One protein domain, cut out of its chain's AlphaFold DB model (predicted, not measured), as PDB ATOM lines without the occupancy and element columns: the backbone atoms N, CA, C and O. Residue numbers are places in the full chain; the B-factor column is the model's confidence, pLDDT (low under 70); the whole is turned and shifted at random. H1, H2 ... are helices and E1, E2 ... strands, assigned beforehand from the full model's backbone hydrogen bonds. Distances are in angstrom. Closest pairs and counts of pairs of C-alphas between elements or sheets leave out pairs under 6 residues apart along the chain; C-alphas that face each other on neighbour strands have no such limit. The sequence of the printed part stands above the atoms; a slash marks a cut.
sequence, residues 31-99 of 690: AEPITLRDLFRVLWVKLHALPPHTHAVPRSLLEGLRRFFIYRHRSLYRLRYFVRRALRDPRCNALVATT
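What this domain is: This is residues 31 to 99 of the 690 residues of the protein "Transcriptional regulator LsrR" of bacterium HR17 (UniProt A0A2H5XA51). Two helices, H1 and the shorter H2, form a helical hairpin, and H4 lies across both of them on one side. The short H3 is near H2 and the start of H4, the short H5 packs on H1 beyond the end of H4, and the strand E1 is the farthest element from the mean of the C-alphas. The 69 printed residues hold five named helices and then one named strand, in the order H1, H2, H3, H4, H5, E1; the class is mostly helix. The whole is compact, with a radius of gyration of the C-alphas of 11.3 A and spans of 35 by 28 by 17 A.

How they stand to each other: H1, residues 36 to 49, is the hub, touching three other helices. It touches H2, residues 59 to 65, at a steep tilt of 44 degrees, opposite ways, as a hairpin; the closest C-alphas, of Lys 46 and Leu 61, are 6.1 A apart. H3, residues 69 to 72, is close to H2 but not clearly touching, with the closest C-alphas, of Leu 65 and Tyr 71, 6.2 A apart. H4, residues 76 to 86, touches H2, with the closest C-alphas, of Leu 62 and Leu 76, 6.7 A apart; at 70.5 degrees the two are only just about perpendicular. H4 also touches H1, there with residues 38 to 42 alone; the closest C-alphas, of Leu 39 and Ala 86, are 5.8 A apart, and at 71 degrees the pair is only just about perpendicular. H5, residues 90 to 93, touches residues 39 to 43 of H1, with the closest C-alphas, of Leu 39 and Cys 92, 6.3 A apart. E1, residues 96 to 99, pairs with no named strand, and it and H5 meet only through their link. H1 and H3 are apart, and so are H4 and E1. In H1, H2 and H4 every O i to N i+4 pair is within hydrogen-bond range; H3 and H5 are too short for such a pair, and in each the one O i to N i+3 pair is within range.

Where its parts are: H1 begins with C-alpha 36 at (24.611, -23.512, 49.117) and is 19.9 A long from first to last C-alpha. H2 measures 9.9 A, H3 5.3 A, H4 15.0 A and H5 5.8 A. H4 ends with C-alpha 86 at (29.365, -28.147, 42.287). E1, 9.9 A long, ends with C-alpha 99 at (20.306, -11.545, 30.353).

The domain as a whole: The two C-alphas farthest apart, of His 73 and Thr 99, are 35.6 A apart. The printed part has no cut and no long link; the link from H1 to H2, with 9 residues, is short, and the others are tight. The mean pLDDT of the printed part is 85.9, and residues 31 to 32 and 52 to 53 are under 70.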
ATOM      1  N   ALA A  31      26.880 -31.442  57.022       51.69
ATOM      2  CA  ALA A  31      26.837 -32.796  56.466       51.69
ATOM      3  C   ALA A  31      26.619 -32.808  54.943       51.69
ATOM      4  O   ALA A  31      26.929 -33.807  54.290       51.69
ATOM      5  N   GLU A  32      26.121 -31.709  54.357       61.59
ATOM      6  CA  GLU A  32      26.011 -31.615  52.905       61.59
ATOM      7  C   GLU A  32      27.405 -31.678  52.248       61.59
ATOM      8  O   GLU A  32      28.321 -30.928  52.613       61.59
ATOM      9  N   PRO A  33      27.587 -32.541  51.232       71.88
ATOM     10  CA  PRO A  33      28.859 -32.648  50.529       71.88
ATOM     11  C   PRO A  33      29.201 -31.380  49.732       71.88
ATOM     12  O   PRO A  33      30.379 -31.151  49.452       71.88
ATOM     13  N   ILE A  34      28.190 -30.586  49.354       86.56
ATOM     14  CA  ILE A  34      28.321 -29.266  48.728       86.56
ATOM     15  C   ILE A  34      27.199 -28.379  49.265       86.56
ATOM     16  O   ILE A  34      26.028 -28.633  48.979       86.56
ATOM     17  N   THR A  35      27.563 -27.354  50.027       86.94
ATOM     18  CA  THR A  35      26.618 -26.412  50.638       86.94
ATOM     19  C   THR A  35      26.157 -25.350  49.636       86.94
ATOM     20  O   THR A  35      26.806 -25.105  48.618       86.94
ATOM     21  N   LEU A  36      25.065 -24.642  49.940       87.69
ATOM     22  CA  LEU A  36      24.611 -23.512  49.117       87.69
ATOM     23  C   LEU A  36      25.669 -22.394  49.022       87.69
ATOM     24  O   LEU A  36      25.860 -21.811  47.953       87.69
ATOM     25  N   ARG A  37      26.419 -22.165  50.111       90.12
ATOM     26  CA  ARG A  37      27.587 -21.272  50.154       90.12
ATOM     27  C   ARG A  37      28.658 -21.693  49.157       90.12
ATOM     28  O   ARG A  37      29.222 -20.848  48.464       90.12
ATOM     29  N   ASP A  38      28.927 -22.994  49.074       91.38
ATOM     30  CA  ASP A  38      29.913 -23.527  48.143       91.38
ATOM     31  C   ASP A  38      29.497 -23.291  46.694       91.38
ATOM     32  O   ASP A  38      30.301 -22.815  45.893       91.38
ATOM     33  N   LEU A  39      28.233 -23.578  46.364       93.25
ATOM     34  CA  LEU A  39      27.685 -23.336  45.030       93.25
ATOM     35  C   LEU A  39      27.794 -21.859  44.648       93.25
ATOM     36  O   LEU A  39      28.275 -21.542  43.559       93.25
ATOM     37  N   PHE A  40      27.406 -20.965  45.560       92.94
ATOM     38  CA  PHE A  40      27.488 -19.523  45.358       92.94
ATOM     39  C   PHE A  40      28.934 -19.057  45.133       92.94
ATOM     40  O   PHE A  40      29.210 -18.420  44.118       92.94
ATOM     41  N   ARG A  41      29.886 -19.444  45.997       92.56
ATOM     42  CA  ARG A  41      31.311 -19.082  45.856       92.56
ATOM     43  C   ARG A  41      31.925 -19.644  44.570       92.56
ATOM     44  O   ARG A  41      32.644 -18.930  43.874       92.56
ATOM     45  N   VAL A  42      31.629 -20.897  44.214       93.62
ATOM     46  CA  VAL A  42      32.109 -21.516  42.964       93.62
ATOM     47  C   VAL A  42      31.583 -20.771  41.742       93.62
ATOM     48  O   VAL A  42      32.367 -20.471  40.841       93.62
ATOM     49  N   LEU A  43      30.287 -20.454  41.701       92.44
ATOM     50  CA  LEU A  43      29.695 -19.700  40.598       92.44
ATOM     51  C   LEU A  43      30.241 -18.278  40.522       92.44
ATOM     52  O   LEU A  43      30.572 -17.824  39.430       92.44
ATOM     53  N   TRP A  44      30.378 -17.608  41.665       91.06
ATOM     54  CA  TRP A  44      30.882 -16.244  41.739       91.06
ATOM     55  C   TRP A  44      32.312 -16.151  41.207       91.06
ATOM     56  O   TRP A  44      32.558 -15.374  40.287       91.06
ATOM     57  N   VAL A  45      33.227 -17.015  41.668       90.88
ATOM     58  CA  VAL A  45      34.605 -17.041  41.140       90.88
ATOM     59  C   VAL A  45      34.619 -17.475  39.676       90.88
ATOM     60  O   VAL A  45      35.355 -16.894  38.881       90.88
ATOM     61  N   LYS A  46      33.807 -18.471  39.284       90.19
ATOM     62  CA  LYS A  46      33.743 -18.929  37.888       90.19
ATOM     63  C   LYS A  46      33.339 -17.794  36.958       90.19
ATOM     64  O   LYS A  46      34.028 -17.600  35.970       90.19
ATOM     65  N   LEU A  47      32.247 -17.090  37.240       85.75
ATOM     66  CA  LEU A  47      31.725 -16.061  36.339       85.75
ATOM     67  C   LEU A  47      32.544 -14.765  36.367       85.75
ATOM     68  O   LEU A  47      32.520 -14.039  35.383       85.75
ATOM     69  N   HIS A  48      33.326 -14.518  37.423       79.62
ATOM     70  CA  HIS A  48      34.336 -13.453  37.419       79.62
ATOM     71  C   HIS A  48      35.588 -13.822  36.615       79.62
ATOM     72  O   HIS A  48      36.204 -12.956  36.003       79.62
ATOM     73  N   ALA A  49      36.001 -15.092  36.642       73.69
ATOM     74  CA  ALA A  49      37.272 -15.517  36.057       73.69
ATOM     75  C   ALA A  49      37.147 -16.098  34.644       73.69
ATOM     76  O   ALA A  49      38.154 -16.180  33.942       73.69
ATOM     77  N   LEU A  50      35.968 -16.594  34.255       75.88
ATOM     78  CA  LEU A  50      35.788 -17.395  33.049       75.88
ATOM     79  C   LEU A  50      34.471 -17.123  32.330       75.88
ATOM     80  O   LEU A  50      33.431 -16.934  32.967       75.88
ATOM     81  N   PRO A  51      34.475 -17.297  30.997       70.81
ATOM     82  CA  PRO A  51      33.254 -17.328  30.225       70.81
ATOM     83  C   PRO A  51      32.298 -18.439  30.718       70.81
ATOM     84  O   PRO A  51      32.729 -19.572  30.967       70.81
ATOM     85  N   PRO A  52      30.988 -18.169  30.806       68.81
ATOM     86  CA  PRO A  52      29.953 -19.073  31.326       68.81
ATOM     87  C   PRO A  52      29.928 -20.470  30.689       68.81
ATOM     88  O   PRO A  52      29.714 -21.474  31.380       68.81
ATOM     89  N   HIS A  53      30.187 -20.534  29.382       68.75
ATOM     90  CA  HIS A  53      30.208 -21.747  28.560       68.75
ATOM     91  C   HIS A  53      31.534 -22.527  28.663       68.75
ATOM     92  O   HIS A  53      31.679 -23.596  28.066       68.75
ATOM     93  N   THR A  54      32.503 -22.038  29.445       71.00
ATOM     94  CA  THR A  54      33.748 -22.755  29.725       71.00
ATOM     95  C   THR A  54      33.457 -23.977  30.593       71.00
ATOM     96  O   THR A  54      33.130 -23.870  31.777       71.00
ATOM     97  N   HIS A  55      33.589 -25.164  29.999       71.12
ATOM     98  CA  HIS A  55      33.485 -26.445  30.707       71.12
ATOM     99  C   HIS A  55      34.790 -26.847  31.407       71.12
ATOM    100  O   HIS A  55      34.798 -27.719  32.281       71.12
ATOM    101  N   ALA A  56      35.908 -26.234  31.012       77.62
ATOM    102  CA  ALA A  56      37.186 -26.435  31.666       77.62
ATOM    103  C   ALA A  56      37.163 -25.852  33.086       77.62
ATOM    104  O   ALA A  56      36.516 -24.847  33.363       77.62
ATOM    105  N   VAL A  57      37.927 -26.477  33.979       85.19
ATOM    106  CA  VAL A  57      38.224 -25.936  35.310       85.19
ATOM    107  C   VAL A  57      39.715 -25.581  35.313       85.19
ATOM    108  O   VAL A  57      40.547 -26.418  35.707       85.19
ATOM    109  N   PRO A  58      40.071 -24.408  34.753       86.75
ATOM    110  CA  PRO A  58      41.450 -23.968  34.625       86.75
ATOM    111  C   PRO A  58      42.055 -23.680  35.994       86.75
ATOM    112  O   PRO A  58      41.356 -23.530  36.997       86.75
ATOM    113  N   ARG A  59      43.386 -23.606  36.030       88.12
ATOM    114  CA  ARG A  59      44.123 -23.341  37.266       88.12
ATOM    115  C   ARG A  59      43.729 -21.997  37.888       88.12
ATOM    116  O   ARG A  59      43.570 -21.958  39.096       88.12
ATOM    117  N   SER A  60      43.479 -20.957  37.090       88.19
ATOM    118  CA  SER A  60      43.058 -19.631  37.575       88.19
ATOM    119  C   SER A  60      41.797 -19.673  38.449       88.19
ATOM    120  O   SER A  60      41.791 -19.094  39.528       88.19
ATOM    121  N   LEU A  61      40.766 -20.423  38.042       91.00
ATOM    122  CA  LEU A  61      39.551 -20.633  38.844       91.00
ATOM    123  C   LEU A  61      39.859 -21.341  40.170       91.00
ATOM    124  O   LEU A  61      39.332 -20.973  41.216       91.00
ATOM    125  N   LEU A  62      40.725 -22.356  40.135       93.12
ATOM    126  CA  LEU A  62      41.127 -23.084  41.339       93.12
ATOM    127  C   LEU A  62      41.906 -22.190  42.305       93.12
ATOM    128  O   LEU A  62      41.610 -22.203  43.494       93.12
ATOM    129  N   GLU A  63      42.860 -21.400  41.812       90.81
ATOM    130  CA  GLU A  63      43.615 -20.458  42.649       90.81
ATOM    131  C   GLU A  63      42.707 -19.340  43.186       90.81
ATOM    132  O   GLU A  63      42.834 -18.961  44.347       90.81
ATOM    133  N   GLY A  64      41.725 -18.879  42.399       90.75
ATOM    134  CA  GLY A  64      40.695 -17.944  42.863       90.75
ATOM    135  C   GLY A  64      39.881 -18.507  44.030       90.75
ATOM    136  O   GLY A  64      39.672 -17.821  45.025       90.75
ATOM    137  N   LEU A  65      39.496 -19.786  43.968       93.00
ATOM    138  CA  LEU A  65      38.832 -20.458  45.086       93.00
ATOM    139  C   LEU A  65      39.767 -20.682  46.280       93.00
ATOM    140  O   LEU A  65      39.322 -20.605  47.418       93.00
ATOM    141  N   ARG A  66      41.067 -20.905  46.078       91.69
ATOM    142  CA  ARG A  66      42.021 -21.069  47.192       91.69
ATOM    143  C   ARG A  66      42.230 -19.803  48.026       91.69
ATOM    144  O   ARG A  66      42.861 -19.898  49.078       91.69
ATOM    145  N   ARG A  67      41.671 -18.661  47.614       89.19
ATOM    146  CA  ARG A  67      41.561 -17.468  48.465       89.19
ATOM    147  C   ARG A  67      40.674 -17.716  49.690       89.19
ATOM    148  O   ARG A  67      40.974 -17.184  50.747       89.19
ATOM    149  N   PHE A  68      39.662 -18.584  49.595       91.50
ATOM    150  CA  PHE A  68      38.813 -18.922  50.741       91.50
ATOM    151  C   PHE A  68      39.444 -20.012  51.625       91.50
ATOM    152  O   PHE A  68      39.957 -21.010  51.098       91.50
ATOM    153  N   PHE A  69      39.332 -19.895  52.958       87.81
ATOM    154  CA  PHE A  69      39.903 -20.865  53.914       87.81
ATOM    155  C   PHE A  69      39.578 -22.322  53.570       87.81
ATOM    156  O   PHE A  69      40.467 -23.173  53.485       87.81
ATOM    157  N   ILE A  70      38.296 -22.596  53.321       86.94
ATOM    158  CA  ILE A  70      37.741 -23.945  53.142       86.94
ATOM    159  C   ILE A  70      38.294 -24.693  51.915       86.94
ATOM    160  O   ILE A  70      38.215 -25.924  51.832       86.94
ATOM    161  N   TYR A  71      38.885 -23.971  50.957       89.94
ATOM    162  CA  TYR A  71      39.440 -24.541  49.726       89.94
ATOM    163  C   TYR A  71      40.968 -24.508  49.681       89.94
ATOM    164  O   TYR A  71      41.567 -25.293  48.946       89.94
ATOM    165  N   ARG A  72      41.609 -23.633  50.464       85.81
ATOM    166  CA  ARG A  72      43.036 -23.291  50.356       85.81
ATOM    167  C   ARG A  72      43.980 -24.486  50.447       85.81
ATOM    168  O   ARG A  72      44.945 -24.578  49.682       85.81
ATOM    169  N   HIS A  73      43.673 -25.408  51.357       82.50
ATOM    170  CA  HIS A  73      44.490 -26.588  51.649       82.50
ATOM    171  C   HIS A  73      44.129 -27.810  50.796       82.50
ATOM    172  O   HIS A  73      44.794 -28.843  50.875       82.50
ATOM    173  N   ARG A  74      43.086 -27.724  49.961       86.81
ATOM    174  CA  ARG A  74      42.744 -28.810  49.040       86.81
ATOM    175  C   ARG A  74      43.771 -28.839  47.912       86.81
ATOM    176  O   ARG A  74      44.098 -27.807  47.330       86.81
ATOM    177  N   SER A  75      44.243 -30.033  47.553       89.00
ATOM    178  CA  SER A  75      45.061 -30.182  46.348       89.00
ATOM    179  C   SER A  75      44.273 -29.729  45.116       89.00
ATOM    180  O   SER A  75      43.051 -29.902  45.055       89.00
ATOM    181  N   LEU A  76      44.961 -29.194  44.101       90.62
ATOM    182  CA  LEU A  76      44.315 -28.739  42.861       90.62
ATOM    183  C   LEU A  76      43.456 -29.840  42.218       90.62
ATOM    184  O   LEU A  76      42.408 -29.551  41.647       90.62
ATOM    185  N   TYR A  77      43.861 -31.107  42.352       91.19
ATOM    186  CA  TYR A  77      43.079 -32.257  41.902       91.19
ATOM    187  C   TYR A  77      41.737 -32.380  42.643       91.19
ATOM    188  O   TYR A  77      40.683 -32.416  42.003       91.19
ATOM    189  N   ARG A  78      41.754 -32.387  43.985       90.38
ATOM    190  CA  ARG A  78      40.532 -32.490  44.802       90.38
ATOM    191  C   ARG A  78      39.619 -31.286  44.593       90.38
ATOM    192  O   ARG A  78      38.410 -31.456  44.451       90.38
ATOM    193  N   LEU A  79      40.191 -30.085  44.520       91.88
ATOM    194  CA  LEU A  79      39.422 -28.866  44.281       91.88
ATOM    195  C   LEU A  79      38.789 -28.865  42.884       91.88
ATOM    196  O   LEU A  79      37.621 -28.519  42.741       91.88
ATOM    197  N   ARG A  80      39.500 -29.343  41.856       93.44
ATOM    198  CA  ARG A  80      38.940 -29.505  40.507       93.44
ATOM    199  C   ARG A  80      37.764 -30.474  40.479       93.44
ATOM    200  O   ARG A  80      36.761 -30.187  39.828       93.44
ATOM    201  N   TYR A  81      37.883 -31.609  41.164       91.81
ATOM    202  CA  TYR A  81      36.785 -32.565  41.281       91.81
ATOM    203  C   TYR A  81      35.572 -31.938  41.984       91.81
ATOM    204  O   TYR A  81      34.456 -32.023  41.471       91.81
ATOM    205  N   PHE A  82      35.806 -31.229  43.091       91.56
ATOM    206  CA  PHE A  82      34.772 -30.504  43.825       91.56
ATOM    207  C   PHE A  82      34.044 -29.474  42.952       91.56
ATOM    208  O   PHE A  82      32.823 -29.517  42.859       91.56
ATOM    209  N   VAL A  83      34.781 -28.616  42.236       92.75
ATOM    210  CA  VAL A  83      34.201 -27.607  41.333       92.75
ATOM    211  C   VAL A  83      33.358 -28.255  40.237       92.75
ATOM    212  O   VAL A  83      32.258 -27.791  39.953       92.75
ATOM    213  N   ARG A  84      33.826 -29.356  39.633       91.38
ATOM    214  CA  ARG A  84      33.043 -30.084  38.618       91.38
ATOM    215  C   ARG A  84      31.734 -30.624  39.180       91.38
ATOM    216  O   ARG A  84      30.733 -30.609  38.472       91.38
ATOM    217  N   ARG A  85      31.750 -31.119  40.417       91.75
ATOM    218  CA  ARG A  85      30.550 -31.615  41.093       91.75
ATOM    219  C   ARG A  85      29.606 -30.464  41.449       91.75
ATOM    220  O   ARG A  85      28.424 -30.577  41.156       91.75
ATOM    221  N   ALA A  86      30.131 -29.352  41.969       91.88
ATOM    222  CA  ALA A  86      29.365 -28.147  42.287       91.88
ATOM    223  C   ALA A  86      28.665 -27.573  41.048       91.88
ATOM    224  O   ALA A  86      27.462 -27.371  41.063       91.88
ATOM    225  N   LEU A  87      29.374 -27.412  39.926       88.69
ATOM    226  CA  LEU A  87      28.796 -26.883  38.680       88.69
ATOM    227  C   LEU A  87      27.780 -27.819  38.002       88.69
ATOM    228  O   LEU A  87      27.105 -27.397  37.065       88.69
ATOM    229  N   ARG A  88      27.703 -29.087  38.423       88.25
ATOM    230  CA  ARG A  88      26.683 -30.051  37.981       88.25
ATOM    231  C   ARG A  88      25.475 -30.094  38.914       88.25
ATOM    232  O   ARG A  88      24.500 -30.760  38.583       88.25
ATOM    233  N   ASP A  89      25.544 -29.425  40.061       88.69
ATOM    234  CA  ASP A  89      24.436 -29.353  41.000       88.69
ATOM    235  C   ASP A  89      23.285 -28.544  40.370       88.69
ATOM    236  O   ASP A  89      23.505 -27.412  39.923       88.69
ATOM    237  N   PRO A  90      22.057 -29.088  40.304       86.44
ATOM    238  CA  PRO A  90      20.930 -28.399  39.678       86.44
ATOM    239  C   PRO A  90      20.591 -27.070  40.366       86.44
ATOM    240  O   PRO A  90      20.099 -26.157  39.697       86.44
ATOM    241  N   ARG A  91      20.917 -26.914  41.659       88.25
ATOM    242  CA  ARG A  91      20.704 -25.670  42.417       88.25
ATOM    243  C   ARG A  91      21.506 -24.498  41.839       88.25
ATOM    244  O   ARG A  91      21.068 -23.358  41.962       88.25
ATOM    245  N   CYS A  92      22.615 -24.743  41.128       86.62
ATOM    246  CA  CYS A  92      23.360 -23.681  40.444       86.62
ATOM    247  C   CYS A  92      22.512 -22.914  39.421       86.62
ATOM    248  O   CYS A  92      22.742 -21.725  39.227       86.62
ATOM    249  N   ASN A  93      21.531 -23.560  38.783       80.94
ATOM    250  CA  ASN A  93      20.686 -22.891  37.793       80.94
ATOM    251  C   ASN A  93      19.816 -21.791  38.414       80.94
ATOM    252  O   ASN A  93      19.548 -20.801  37.742       80.94
ATOM    253  N   ALA A  94      19.410 -21.946  39.678       83.81
ATOM    254  CA  ALA A  94      18.637 -20.938  40.402       83.81
ATOM    255  C   ALA A  94      19.494 -19.730  40.818       83.81
ATOM    256  O   ALA A  94      18.982 -18.623  40.971       83.81
ATOM    257  N   LEU A  95      20.807 -19.934  40.962       87.00
ATOM    258  CA  LEU A  95      21.766 -18.907  41.370       87.00
ATOM    259  C   LEU A  95      22.346 -18.115  40.194       87.00
ATOM    260  O   LEU A  95      23.151 -17.218  40.417       87.00
ATOM    261  N   VAL A  96      21.991 -18.428  38.946       85.75
ATOM    262  CA  VAL A  96      22.502 -17.720  37.765       85.75
ATOM    263  C   VAL A  96      21.345 -17.050  37.038       85.75
ATOM    264  O   VAL A  96      20.491 -17.721  36.461       85.75
ATOM    265  N   ALA A  97      21.340 -15.720  37.033       84.06
ATOM    266  CA  ALA A  97      20.519 -14.948  36.114       84.06
ATOM    267  C   ALA A  97      21.241 -14.833  34.769       84.06
ATOM    268  O   ALA A  97      22.452 -14.613  34.723       84.06
ATOM    269  N   THR A  98      20.490 -14.950  33.679       85.88
ATOM    270  CA  THR A  98      21.002 -14.717  32.330       85.88
ATOM    271  C   THR A  98      20.195 -13.613  31.677       85.88
ATOM    272  O   THR A  98      18.971 -13.703  31.609       85.88
ATOM    273  N   THR A  99      20.891 -12.603  31.172       87.56
ATOM    274  CA  THR A  99      20.306 -11.545  30.353       87.56
ATOM    275  C   THR A  99      20.797 -11.733  28.926       87.56
ATOM    276  O   THR A  99      21.990 -11.934  28.699       87.56
TER     277      THR A  99